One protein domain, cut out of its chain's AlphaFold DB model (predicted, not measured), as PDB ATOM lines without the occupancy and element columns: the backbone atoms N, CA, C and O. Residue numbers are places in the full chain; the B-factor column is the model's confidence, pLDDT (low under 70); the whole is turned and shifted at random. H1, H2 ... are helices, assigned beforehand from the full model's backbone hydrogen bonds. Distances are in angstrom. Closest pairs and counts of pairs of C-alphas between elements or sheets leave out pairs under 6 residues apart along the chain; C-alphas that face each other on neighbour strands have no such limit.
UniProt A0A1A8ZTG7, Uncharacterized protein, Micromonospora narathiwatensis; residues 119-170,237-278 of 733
ATOM      1  N   GLY A 119      -4.731  96.687  73.020       76.06
ATOM      2  CA  GLY A 119      -4.320  96.090  71.743       76.06
ATOM      3  C   GLY A 119      -3.031  96.692  71.222       76.06
ATOM      4  O   GLY A 119      -2.161  96.072  70.633       76.06
ATOM      5  N   ASP A 120      -2.829  97.950  71.521       83.38
ATOM      6  CA  ASP A 120      -1.691  98.689  71.080       83.38
ATOM      7  C   ASP A 120      -0.348  97.863  71.462       83.38
ATOM      8  O   ASP A 120       0.683  97.871  70.779       83.38
ATOM      9  N   ARG A 121      -0.353  97.073  72.559       88.19
ATOM     10  CA  ARG A 121       0.776  96.476  73.361       88.19
ATOM     11  C   ARG A 121       1.120  95.239  72.593       88.19
ATOM     12  O   ARG A 121       2.292  95.019  72.333       88.19
ATOM     13  N   GLU A 122       0.074  94.537  72.185       81.25
ATOM     14  CA  GLU A 122       0.051  93.571  71.106       81.25
ATOM     15  C   GLU A 122       0.808  94.078  69.884       81.25
ATOM     16  O   GLU A 122       1.842  93.500  69.570       81.25
ATOM     17  N   ALA A 123       0.463  95.237  69.314       74.06
ATOM     18  CA  ALA A 123       1.185  95.743  68.141       74.06
ATOM     19  C   ALA A 123       2.694  95.963  68.389       74.06
ATOM     20  O   ALA A 123       3.518  95.808  67.484       74.06
ATOM     21  N   THR A 124       3.102  96.306  69.617       85.31
ATOM     22  CA  THR A 124       4.534  96.365  69.977       85.31
ATOM     23  C   THR A 124       5.150  94.972  70.135       85.31
ATOM     24  O   THR A 124       6.278  94.747  69.694       85.31
ATOM     25  N   LEU A 125       4.427  94.030  70.744       89.31
ATOM     26  CA  LEU A 125       4.842  92.634  70.908       89.31
ATOM     27  C   LEU A 125       4.987  91.921  69.551       89.31
ATOM     28  O   LEU A 125       5.923  91.139  69.369       89.31
ATOM     29  N   ASP A 126       4.142  92.250  68.581       83.19
ATOM     30  CA  ASP A 126       4.197  91.718  67.220       83.19
ATOM     31  C   ASP A 126       5.402  92.237  66.453       83.19
ATOM     32  O   ASP A 126       6.135  91.463  65.838       83.19
ATOM     33  N   ARG A 127       5.687  93.540  66.552       82.06
ATOM     34  CA  ARG A 127       6.907  94.119  65.969       82.06
ATOM     35  C   ARG A 127       8.168  93.498  66.556       82.06
ATOM     36  O   ARG A 127       9.114  93.238  65.816       82.06
ATOM     37  N   LEU A 128       8.185  93.237  67.864       89.62
ATOM     38  CA  LEU A 128       9.283  92.516  68.512       89.62
ATOM     39  C   LEU A 128       9.415  91.086  67.969       89.62
ATOM     40  O   LEU A 128      10.530  90.647  67.685       89.62
ATOM     41  N   SER A 129       8.290  90.404  67.744       88.81
ATOM     42  CA  SER A 129       8.262  89.055  67.167       88.81
ATOM     43  C   SER A 129       8.755  89.038  65.712       88.81
ATOM     44  O   SER A 129       9.536  88.166  65.337       88.81
ATOM     45  N   GLN A 130       8.377  90.032  64.900       84.25
ATOM     46  CA  GLN A 130       8.859  90.201  63.523       84.25
ATOM     47  C   GLN A 130      10.355  90.530  63.476       84.25
ATOM     48  O   GLN A 130      11.090  89.939  62.687       84.25
ATOM     49  N   ALA A 131      10.829  91.428  64.344       86.31
ATOM     50  CA  ALA A 131      12.248  91.758  64.451       86.31
ATOM     51  C   ALA A 131      13.081  90.534  64.870       86.31
ATOM     52  O   ALA A 131      14.177  90.318  64.350       86.31
ATOM     53  N   PHE A 132      12.552  89.700  65.769       91.06
ATOM     54  CA  PHE A 132      13.156  88.415  66.111       91.06
ATOM     55  C   PHE A 132      13.188  87.466  64.901       91.06
ATOM     56  O   PHE A 132      14.240  86.901  64.603       91.06
ATOM     57  N   ALA A 133      12.088  87.354  64.150       87.44
ATOM     58  CA  ALA A 133      12.011  86.509  62.956       87.44
ATOM     59  C   ALA A 133      12.964  86.947  61.825       87.44
ATOM     60  O   ALA A 133      13.556  86.094  61.166       87.44
ATOM     61  N   ASP A 134      13.173  88.254  61.625       82.56
ATOM     62  CA  ASP A 134      14.144  88.785  60.649       82.56
ATOM     63  C   ASP A 134      15.598  88.748  61.179       82.56
ATOM     64  O   ASP A 134      16.542  89.152  60.494       82.56
ATOM     65  N   GLY A 135      15.813  88.225  62.391       87.31
ATOM     66  CA  GLY A 135      17.134  88.032  62.989       87.31
ATOM     67  C   GLY A 135      17.784  89.320  63.504       87.31
ATOM     68  O   GLY A 135      19.011  89.408  63.535       87.31
ATOM     69  N   MET A 136      16.985  90.327  63.872       88.81
ATOM     70  CA  MET A 136      17.460  91.573  64.496       88.81
ATOM     71  C   MET A 136      17.666  91.442  66.015       88.81
ATOM     72  O   MET A 136      18.383  92.250  66.616       88.81
ATOM     73  N   LEU A 137      17.021  90.453  66.642       91.69
ATOM     74  CA  LEU A 137      17.063  90.198  68.082       91.69
ATOM     75  C   LEU A 137      17.528  88.773  68.380       91.69
ATOM     76  O   LEU A 137      17.183  87.831  67.666       91.69
ATOM     77  N   THR A 138      18.247  88.612  69.488       91.19
ATOM     78  CA  THR A 138      18.465  87.303  70.117       91.19
ATOM     79  C   THR A 138      17.232  86.856  70.915       91.19
ATOM     80  O   THR A 138      16.335  87.652  71.198       91.19
ATOM     81  N   ALA A 139      17.178  85.575  71.294       92.31
ATOM     82  CA  ALA A 139      16.063  85.036  72.078       92.31
ATOM     83  C   ALA A 139      15.924  85.720  73.453       92.31
ATOM     84  O   ALA A 139      14.805  86.011  73.879       92.31
ATOM     85  N   ASP A 140      17.050  86.029  74.101       93.19
ATOM     86  CA  ASP A 140      17.076  86.688  75.410       93.19
ATOM     87  C   ASP A 140      16.627  88.156  75.308       93.19
ATOM     88  O   ASP A 140      15.728  88.577  76.036       93.19
ATOM     89  N   GLU A 141      17.155  88.914  74.334       92.75
ATOM     90  CA  GLU A 141      16.725  90.302  74.081       92.75
ATOM     91  C   GLU A 141      15.228  90.377  73.749       92.75
ATOM     92  O   GLU A 141      14.522  91.279  74.208       92.75
ATOM     93  N   HIS A 142      14.726  89.417  72.968       94.19
ATOM     94  CA  HIS A 142      13.308  89.333  72.649       94.19
ATOM     95  C   HIS A 142      12.464  89.115  73.915       94.19
ATOM     96  O   HIS A 142      11.485  89.832  74.121       94.19
ATOM     97  N   ALA A 143      12.856  88.195  74.802       94.12
ATOM     98  CA  ALA A 143      12.132  87.927  76.047       94.12
ATOM     99  C   ALA A 143      12.102  89.139  77.004       94.12
ATOM    100  O   ALA A 143      11.059  89.444  77.603       94.12
ATOM    101  N   GLU A 144      13.217  89.863  77.124       94.88
ATOM    102  CA  GLU A 144      13.329  91.060  77.969       94.88
ATOM    103  C   GLU A 144      12.477  92.228  77.450       94.88
ATOM    104  O   GLU A 144      11.699  92.832  78.206       94.88
ATOM    105  N   LEU A 145      12.572  92.528  76.151       94.31
ATOM    106  CA  LEU A 145      11.791  93.598  75.525       94.31
ATOM    107  C   LEU A 145      10.295  93.280  75.546       94.31
ATOM    108  O   LEU A 145       9.482  94.170  75.804       94.31
ATOM    109  N   ARG A 146       9.927  92.005  75.376       95.50
ATOM    110  CA  ARG A 146       8.542  91.535  75.481       95.50
ATOM    111  C   ARG A 146       7.967  91.783  76.877       95.50
ATOM    112  O   ARG A 146       6.871  92.322  77.007       95.50
ATOM    113  N   THR A 147       8.729  91.466  77.924       95.94
ATOM    114  CA  THR A 147       8.326  91.732  79.317       95.94
ATOM    115  C   THR A 147       8.171  93.232  79.583       95.94
ATOM    116  O   THR A 147       7.229  93.657  80.253       95.94
ATOM    117  N   SER A 148       9.081  94.044  79.038       94.75
ATOM    118  CA  SER A 148       9.039  95.506  79.170       94.75
ATOM    119  C   SER A 148       7.812  96.102  78.478       94.75
ATOM    120  O   SER A 148       7.117  96.924  79.073       94.75
ATOM    121  N   ALA A 149       7.486  95.626  77.271       92.56
ATOM    122  CA  ALA A 149       6.285  96.030  76.547       92.56
ATOM    123  C   ALA A 149       5.001  95.647  77.304       92.56
ATOM    124  O   ALA A 149       4.096  96.466  77.425       92.56
ATOM    125  N   GLN A 150       4.934  94.448  77.893       93.31
ATOM    126  CA  GLN A 150       3.768  94.003  78.671       93.31
ATOM    127  C   GLN A 150       3.506  94.842  79.927       93.31
ATOM    128  O   GLN A 150       2.351  95.015  80.314       93.31
ATOM    129  N   ARG A 151       4.562  95.352  80.570       93.19
ATOM    130  CA  ARG A 151       4.468  96.183  81.784       93.19
ATOM    131  C   ARG A 151       4.349  97.677  81.496       93.19
ATOM    132  O   ARG A 151       4.270  98.464  82.440       93.19
ATOM    133  N   ALA A 152       4.379  98.078  80.229       93.88
ATOM    134  CA  ALA A 152       4.269  99.474  79.859       93.88
ATOM    135  C   ALA A 152       2.914 100.037  80.295       93.88
ATOM    136  O   ALA A 152       1.875  99.415  80.084       93.88
ATOM    137  N   THR A 153       2.941 101.233  80.883       91.12
ATOM    138  CA  THR A 153       1.720 101.936  81.313       91.12
ATOM    139  C   THR A 153       1.521 103.248  80.568       91.12
ATOM    140  O   THR A 153       0.404 103.756  80.530       91.12
ATOM    141  N   ARG A 154       2.571 103.799  79.940       92.75
ATOM    142  CA  ARG A 154       2.508 105.031  79.137       92.75
ATOM    143  C   ARG A 154       3.345 104.933  77.867       92.75
ATOM    144  O   ARG A 154       4.285 104.144  77.807       92.75
ATOM    145  N   TYR A 155       3.061 105.772  76.863       83.88
ATOM    146  CA  TYR A 155       3.740 105.667  75.557       83.88
ATOM    147  C   TYR A 155       5.244 105.858  75.653       83.88
ATOM    148  O   TYR A 155       5.979 105.219  74.914       83.88
ATOM    149  N   ARG A 156       5.718 106.662  76.612       88.62
ATOM    150  CA  ARG A 156       7.156 106.813  76.869       88.62
ATOM    151  C   ARG A 156       7.860 105.479  77.152       88.62
ATOM    152  O   ARG A 156       9.040 105.362  76.846       88.62
ATOM    153  N   ASP A 157       7.159 104.510  77.741       92.94
ATOM    154  CA  ASP A 157       7.709 103.195  78.069       92.94
ATOM    155  C   ASP A 157       7.847 102.352  76.784       92.94
ATOM    156  O   ASP A 157       8.830 101.643  76.596       92.94
ATOM    157  N   LEU A 158       6.907 102.489  75.844       87.81
ATOM    158  CA  LEU A 158       6.913 101.755  74.569       87.81
ATOM    159  C   LEU A 158       7.815 102.411  73.524       87.81
ATOM    160  O   LEU A 158       8.478 101.713  72.762       87.81
ATOM    161  N   ASP A 159       7.947 103.736  73.560       86.19
ATOM    162  CA  ASP A 159       8.950 104.466  72.787       86.19
ATOM    163  C   ASP A 159      10.374 104.009  73.169       86.19
ATOM    164  O   ASP A 159      11.249 103.922  72.307       86.19
ATOM    165  N   GLN A 160      10.617 103.670  74.446       88.19
ATOM    166  CA  GLN A 160      11.896 103.100  74.892       88.19
ATOM    167  C   GLN A 160      12.133 101.693  74.330       88.19
ATOM    168  O   GLN A 160      13.245 101.401  73.888       88.19
ATOM    169  N   VAL A 161      11.097 100.850  74.281       88.94
ATOM    170  CA  VAL A 161      11.170  99.524  73.641       88.94
ATOM    171  C   VAL A 161      11.480  99.665  72.147       88.94
ATOM    172  O   VAL A 161      12.405  99.028  71.642       88.94
ATOM    173  N   ALA A 162      10.775 100.555  71.445       80.75
ATOM    174  CA  ALA A 162      10.983 100.807  70.018       80.75
ATOM    175  C   ALA A 162      12.377 101.384  69.711       80.75
ATOM    176  O   ALA A 162      12.983 101.045  68.691       80.75
ATOM    177  N   ALA A 163      12.919 102.226  70.596       81.88
ATOM    178  CA  ALA A 163      14.270 102.760  70.458       81.88
ATOM    179  C   ALA A 163      15.349 101.662  70.494       81.88
ATOM    180  O   ALA A 163      16.370 101.812  69.825       81.88
ATOM    181  N   GLY A 164      15.114 100.548  71.201       78.94
ATOM    182  CA  GLY A 164      16.030  99.400  71.248       78.94
ATOM    183  C   GLY A 164      16.208  98.666  69.908       78.94
ATOM    184  O   GLY A 164      17.226  97.997  69.703       78.94
ATOM    185  N   LEU A 165      15.255  98.826  68.982       80.62
ATOM    186  CA  LEU A 165      15.284  98.239  67.636       80.62
ATOM    187  C   LEU A 165      15.905  99.163  66.581       80.62
ATOM    188  O   LEU A 165      16.336  98.701  65.526       80.62
ATOM    189  N   ALA A 166      15.935 100.471  66.837       80.12
ATOM    190  CA  ALA A 166      16.263 101.461  65.822       80.12
ATOM    191  C   ALA A 166      17.693 101.286  65.273       80.12
ATOM    192  O   ALA A 166      18.676 101.365  66.009       80.12
ATOM    193  N   GLY A 167      17.807 101.116  63.951       78.00
ATOM    194  CA  GLY A 167      19.085 101.023  63.239       78.00
ATOM    195  C   GLY A 167      19.742  99.640  63.245       78.00
ATOM    196  O   GLY A 167      20.856  99.512  62.728       78.00
ATOM    197  N   ARG A 168      19.085  98.611  63.798       87.00
ATOM    198  CA  ARG A 168      19.509  97.212  63.647       87.00
ATOM    199  C   ARG A 168      19.211  96.724  62.226       87.00
ATOM    200  O   ARG A 168      18.186  97.081  61.663       87.00
ATOM    201  N   ALA A 169      20.109  95.922  61.656       86.38
ATOM    202  CA  ALA A 169      19.935  95.339  60.329       86.38
ATOM    203  C   ALA A 169      19.402  93.907  60.427       86.38
ATOM    204  O   ALA A 169      19.991  93.052  61.100       86.38
ATOM    205  N   GLY A 170      18.314  93.644  59.709       85.44
ATOM    206  CA  GLY A 170      17.733  92.316  59.585       85.44
ATOM    207  C   GLY A 170      18.328  91.513  58.433       85.44
ATOM    208  O   GLY A 170      19.168  91.979  57.654       85.44
ATOM    209  N   SER A 237       6.567 112.312  61.841       52.28
ATOM    210  CA  SER A 237       6.467 113.356  62.863       52.28
ATOM    211  C   SER A 237       5.429 112.987  63.925       52.28
ATOM    212  O   SER A 237       4.534 112.181  63.682       52.28
ATOM    213  N   ASP A 238       5.540 113.566  65.122       51.44
ATOM    214  CA  ASP A 238       4.566 113.322  66.194       51.44
ATOM    215  C   ASP A 238       3.147 113.740  65.768       51.44
ATOM    216  O   ASP A 238       2.198 113.016  66.042       51.44
ATOM    217  N   THR A 239       3.028 114.801  64.963       55.03
ATOM    218  CA  THR A 239       1.761 115.305  64.409       55.03
ATOM    219  C   THR A 239       1.060 114.310  63.483       55.03
ATOM    220  O   THR A 239      -0.150 114.145  63.573       55.03
ATOM    221  N   GLU A 240       1.802 113.610  62.621       63.16
ATOM    222  CA  GLU A 240       1.223 112.601  61.718       63.16
ATOM    223  C   GLU A 240       0.737 111.360  62.481       63.16
ATOM    224  O   GLU A 240      -0.212 110.706  62.057       63.16
ATOM    225  N   ARG A 241       1.358 111.047  63.627       75.62
ATOM    226  CA  ARG A 241       0.891 109.959  64.498       75.62
ATOM    227  C   ARG A 241      -0.339 110.372  65.295       75.62
ATOM    228  O   ARG A 241      -1.277 109.593  65.382       75.62
ATOM    229  N   ASP A 242      -0.358 111.595  65.817       64.06
ATOM    230  CA  ASP A 242      -1.504 112.135  66.554       64.06
ATOM    231  C   ASP A 242      -2.764 112.224  65.663       64.06
ATOM    232  O   ASP A 242      -3.871 111.987  66.143       64.06
ATOM    233  N   GLN A 243      -2.604 112.501  64.363       61.22
ATOM    234  CA  GLN A 243      -3.713 112.585  63.405       61.22
ATOM    235  C   GLN A 243      -4.336 111.218  63.082       61.22
ATOM    236  O   GLN A 243      -5.552 111.075  63.159       61.22
ATOM    237  N   ALA A 244      -3.521 110.192  62.821       72.69
ATOM    238  CA  ALA A 244      -4.031 108.830  62.629       72.69
ATOM    239  C   ALA A 244      -4.772 108.312  63.874       72.69
ATOM    240  O   ALA A 244      -5.741 107.572  63.769       72.69
ATOM    241  N   VAL A 245      -4.349 108.734  65.067       73.62
ATOM    242  CA  VAL A 245      -5.014 108.362  66.321       73.62
ATOM    243  C   VAL A 245      -6.332 109.106  66.520       73.62
ATOM    244  O   VAL A 245      -7.268 108.531  67.064       73.62
ATOM    245  N   GLN A 246      -6.456 110.343  66.033       71.56
ATOM    246  CA  GLN A 246      -7.747 111.038  66.015       71.56
ATOM    247  C   GLN A 246      -8.768 110.334  65.114       71.56
ATOM    248  O   GLN A 246      -9.920 110.201  65.517       71.56
ATOM    249  N   GLU A 247      -8.348 109.836  63.950       71.94
ATOM    250  CA  GLU A 247      -9.209 109.073  63.029       71.94
ATOM    251  C   GLU A 247      -9.636 107.728  63.637       71.94
ATOM    252  O   GLU A 247     -10.814 107.376  63.633       71.94
ATOM    253  N   LEU A 248      -8.696 107.029  64.275       74.25
ATOM    254  CA  LEU A 248      -8.974 105.827  65.055       74.25
ATOM    255  C   LEU A 248      -9.962 106.101  66.207       74.25
ATOM    256  O   LEU A 248     -10.877 105.311  66.438       74.25
ATOM    257  N   GLN A 249      -9.822 107.235  66.908       66.44
ATOM    258  CA  GLN A 249     -10.694 107.589  68.035       66.44
ATOM    259  C   GLN A 249     -12.117 107.873  67.552       66.44
ATOM    260  O   GLN A 249     -13.091 107.610  68.255       66.44
ATOM    261  N   GLN A 250     -12.244 108.406  66.342       61.53
ATOM    262  CA  GLN A 250     -13.522 108.672  65.703       61.53
ATOM    263  C   GLN A 250     -14.219 107.367  65.292       61.53
ATOM    264  O   GLN A 250     -15.378 107.167  65.641       61.53
ATOM    265  N   ALA A 251     -13.478 106.424  64.708       64.50
ATOM    266  CA  ALA A 251     -13.955 105.074  64.402       64.50
ATOM    267  C   ALA A 251     -14.437 104.291  65.632       64.50
ATOM    268  O   ALA A 251     -15.395 103.519  65.554       64.50
ATOM    269  N   LEU A 252     -13.784 104.510  66.776       61.34
ATOM    270  CA  LEU A 252     -14.237 103.972  68.046       61.34
ATOM    271  C   LEU A 252     -15.549 104.621  68.514       61.34
ATOM    272  O   LEU A 252     -16.486 103.922  68.897       61.34
ATOM    273  N   ASN A 253     -15.624 105.953  68.480       57.16
ATOM    274  CA  ASN A 253     -16.839 106.679  68.863       57.16
ATOM    275  C   ASN A 253     -18.047 106.272  68.001       57.16
ATOM    276  O   ASN A 253     -19.179 106.287  68.486       57.16
ATOM    277  N   ASP A 254     -17.789 105.861  66.758       59.66
ATOM    278  CA  ASP A 254     -18.782 105.367  65.801       59.66
ATOM    279  C   ASP A 254     -19.068 103.852  65.944       59.66
ATOM    280  O   ASP A 254     -19.898 103.304  65.219       59.66
ATOM    281  N   GLY A 255     -18.417 103.165  66.894       55.91
ATOM    282  CA  GLY A 255     -18.627 101.748  67.225       55.91
ATOM    283  C   GLY A 255     -18.056 100.749  66.214       55.91
ATOM    284  O   GLY A 255     -18.393  99.567  66.269       55.91
ATOM    285  N   GLN A 256     -17.228 101.224  65.284       65.38
ATOM    286  CA  GLN A 256     -16.669 100.455  64.162       65.38
ATOM    287  C   GLN A 256     -15.353  99.782  64.517       65.38
ATOM    288  O   GLN A 256     -14.961  98.795  63.907       65.38
ATOM    289  N   LEU A 257     -14.699 100.322  65.536       61.69
ATOM    290  CA  LEU A 257     -13.677  99.625  66.277       61.69
ATOM    291  C   LEU A 257     -14.254  99.286  67.638       61.69
ATOM    292  O   LEU A 257     -14.837 100.135  68.317       61.69
ATOM    293  N   THR A 258     -14.055  98.047  68.060       62.88
ATOM    294  CA  THR A 258     -14.095  97.753  69.486       62.88
ATOM    295  C   THR A 258     -12.969  98.518  70.166       62.88
ATOM    296  O   THR A 258     -11.964  98.879  69.548       62.88
ATOM    297  N   LEU A 259     -13.112  98.779  71.458       54.16
ATOM    298  CA  LEU A 259     -12.063  99.502  72.151       54.16
ATOM    299  C   LEU A 259     -10.716  98.753  72.182       54.16
ATOM    300  O   LEU A 259      -9.670  99.401  72.166       54.16
ATOM    301  N   ASP A 260     -10.733  97.419  72.120       54.44
ATOM    302  CA  ASP A 260      -9.527  96.602  71.963       54.44
ATOM    303  C   ASP A 260      -8.858  96.818  70.584       54.44
ATOM    304  O   ASP A 260      -7.636  96.968  70.510       54.44
ATOM    305  N   GLU A 261      -9.635  96.929  69.497       59.47
ATOM    306  CA  GLU A 261      -9.116  97.194  68.141       59.47
ATOM    307  C   GLU A 261      -8.634  98.638  67.966       59.47
ATOM    308  O   GLU A 261      -7.587  98.877  67.355       59.47
ATOM    309  N   TYR A 262      -9.376  99.608  68.511       68.19
ATOM    310  CA  TYR A 262      -8.957 101.010  68.538       68.19
ATOM    311  C   TYR A 262      -7.605 101.154  69.213       68.19
ATOM    312  O   TYR A 262      -6.716 101.854  68.717       68.19
ATOM    313  N   ASP A 263      -7.405 100.411  70.288       59.59
ATOM    314  CA  ASP A 263      -6.116 100.344  70.920       59.59
ATOM    315  C   ASP A 263      -5.047  99.684  70.093       59.59
ATOM    316  O   ASP A 263      -3.973 100.254  69.943       59.59
ATOM    317  N   GLU A 264      -5.298  98.517  69.522       62.09
ATOM    318  CA  GLU A 264      -4.332  97.845  68.648       62.09
ATOM    319  C   GLU A 264      -3.743  98.758  67.593       62.09
ATOM    320  O   GLU A 264      -2.518  98.920  67.454       62.09
ATOM    321  N   ARG A 265      -4.635  99.484  66.950       81.81
ATOM    322  CA  ARG A 265      -4.285 100.397  65.881       81.81
ATOM    323  C   ARG A 265      -3.647 101.664  66.408       81.81
ATOM    324  O   ARG A 265      -2.749 102.197  65.764       81.81
ATOM    325  N   THR A 266      -4.009 102.112  67.604       71.69
ATOM    326  CA  THR A 266      -3.454 103.334  68.179       71.69
ATOM    327  C   THR A 266      -1.968 103.177  68.570       71.69
ATOM    328  O   THR A 266      -1.198 104.114  68.342       71.69
ATOM    329  N   ARG A 267      -1.443 102.003  68.995       63.75
ATOM    330  CA  ARG A 267       0.030 101.864  69.270       63.75
ATOM    331  C   ARG A 267       0.673 101.596  67.975       63.75
ATOM    332  O   ARG A 267       1.811 102.001  67.837       63.75
ATOM    333  N   ALA A 268       0.054 100.828  67.090       67.69
ATOM    334  CA  ALA A 268       0.661 100.631  65.803       67.69
ATOM    335  C   ALA A 268       0.863 102.007  65.136       67.69
ATOM    336  O   ALA A 268       1.937 102.266  64.581       67.69
ATOM    337  N   ALA A 269      -0.080 102.935  65.331       73.12
ATOM    338  CA  ALA A 269       0.008 104.297  64.838       73.12
ATOM    339  C   ALA A 269       1.094 105.083  65.575       73.12
ATOM    340  O   ALA A 269       1.947 105.724  64.964       73.12
ATOM    341  N   TYR A 270       1.155 104.970  66.898       62.47
ATOM    342  CA  TYR A 270       2.162 105.660  67.691       62.47
ATOM    343  C   TYR A 270       3.585 105.080  67.529       62.47
ATOM    344  O   TYR A 270       4.558 105.828  67.412       62.47
ATOM    345  N   ALA A 271       3.753 103.772  67.443       59.41
ATOM    346  CA  ALA A 271       5.031 103.095  67.260       59.41
ATOM    347  C   ALA A 271       5.566 103.241  65.824       59.41
ATOM    348  O   ALA A 271       6.737 102.941  65.581       59.41
ATOM    349  N   ALA A 272       4.735 103.667  64.863       72.50
ATOM    350  CA  ALA A 272       5.122 103.827  63.467       72.50
ATOM    351  C   ALA A 272       6.347 104.746  63.314       72.50
ATOM    352  O   ALA A 272       6.360 105.897  63.769       72.50
ATOM    353  N   GLN A 273       7.400 104.246  62.671       60.62
ATOM    354  CA  GLN A 273       8.616 105.033  62.427       60.62
ATOM    355  C   GLN A 273       8.580 105.724  61.057       60.62
ATOM    356  O   GLN A 273       9.256 106.742  60.859       60.62
ATOM    357  N   ALA A 274       7.744 105.222  60.142       66.06
ATOM    358  CA  ALA A 274       7.520 105.762  58.807       66.06
ATOM    359  C   ALA A 274       6.023 105.824  58.454       66.06
ATOM    360  O   ALA A 274       5.242 104.974  58.866       66.06
ATOM    361  N   ALA A 275       5.631 106.789  57.616       68.06
ATOM    362  CA  ALA A 275       4.224 107.059  57.276       68.06
ATOM    363  C   ALA A 275       3.477 105.867  56.657       68.06
ATOM    364  O   ALA A 275       2.276 105.710  56.845       68.06
ATOM    365  N   ARG A 276       4.195 104.977  55.968       70.12
ATOM    366  CA  ARG A 276       3.632 103.745  55.394       70.12
ATOM    367  C   ARG A 276       3.083 102.767  56.440       70.12
ATOM    368  O   ARG A 276       2.256 101.939  56.094       70.12
ATOM    369  N   GLU A 277       3.550 102.852  57.687       67.31
ATOM    370  CA  GLU A 277       3.137 101.963  58.782       67.31
ATOM    371  C   GLU A 277       1.798 102.390  59.407       67.31
ATOM    372  O   GLU A 277       1.205 101.597  60.125       67.31
ATOM    373  N   LEU A 278       1.308 103.607  59.122       75.56
ATOM    374  CA  LEU A 278       0.001 104.091  59.592       75.56
ATOM    375  C   LEU A 278      -1.165 103.576  58.739       75.56
ATOM    376  O   LEU A 278      -2.252 103.325  59.244       75.56
TER     377      LEU A 278
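Overview. This is residues 119 to 170 and 237 to 278 of the 733 residues of an uncharacterized protein of Micromonospora narathiwatensis (UniProt A0A1A8ZTG7). Two parts sit end to end: three nearly aligned helices, H1, H2 and H3, whose centres make a triangle, and a helical hairpin of H4 and H5 at one end of them. H5 is the helix of the hairpin that meets this group, crossing the beginning of H1 at a steep tilt and only just touching H3, while H4 packs on H5 alone and is apart from H1, H2 and H3. The printed part has 94 residues, with five named helices, H1 to H5 in order along the chain, and no named strand; the class is all helix. It is compact, with a radius of gyration of the C-alphas of 13.6 A, and its outline is elongated, spanning 42 by 24 by 22 A.

Along the chain. H1 is residues 119 to 133, 20.9 A from first to last C-alpha, and begins at C-alpha 119, at (-4.320, 96.090, 71.743). H2 is residues 139 to 150, 16.6 A long. H3 is residues 155 to 163, 12.1 A long, and ends at C-alpha 163, at (14.270, 102.760, 70.458). After the cut, H4 is residues 238 to 253, 22.6 A long, and H5 is residues 259 to 271, 18.1 A long, ending at C-alpha 271, at (5.031, 103.095, 67.260).

Arrangement. H5 is the hub, touching three other helices. H1 touches it with residues 119 to 124 alone, at a steep tilt of 50 degrees, the same way; their closest C-alphas, of Gly 119 and Glu 264, are 3.6 A apart. H1 and H2 form a helical hairpin and touch at a shallow tilt of 8 degrees, with the closest C-alphas, of Leu 125 and Arg 146, 6.0 A apart. H2 and H3 form another, at a shallow tilt of 16 degrees; H2 touches H3 with residues 145 to 149 alone, and the closest C-alphas, of Ala 149 and Leu 158, are 6.1 A apart. H1 and H3 are close but not clearly touching, with the closest C-alphas, of Thr 124 and Leu 158, 7.5 A apart. H3 and H5 only just touch, with 3 pairs of C-alphas within 8 A; the closest are those of Asp 159 and Ala 271, 6.9 A apart. H4 and H5 form a helical hairpin at a shallow tilt of 8 degrees, with the closest C-alphas, of Arg 241 and Tyr 270, 5.5 A apart. H4 is apart from H1, H2 and H3. In H1, H2, H3, H4 and H5 every O i to N i+4 pair is within hydrogen-bond range.

Size, cuts and confidence. The two C-alphas farthest apart, of Thr 138 and Asp 254, are 41.6 A apart. Residues 171 to 236 are not printed, and C-alphas 170 and 237 stand 24.1 A apart across this cut, which lies in the link from H3 to H4. The links H1 to H2, H2 to H3 and H4 to H5 are tight. Mean pLDDT of the printed part is 77.5; 30 residues are under 70, among them residues 249 to 264.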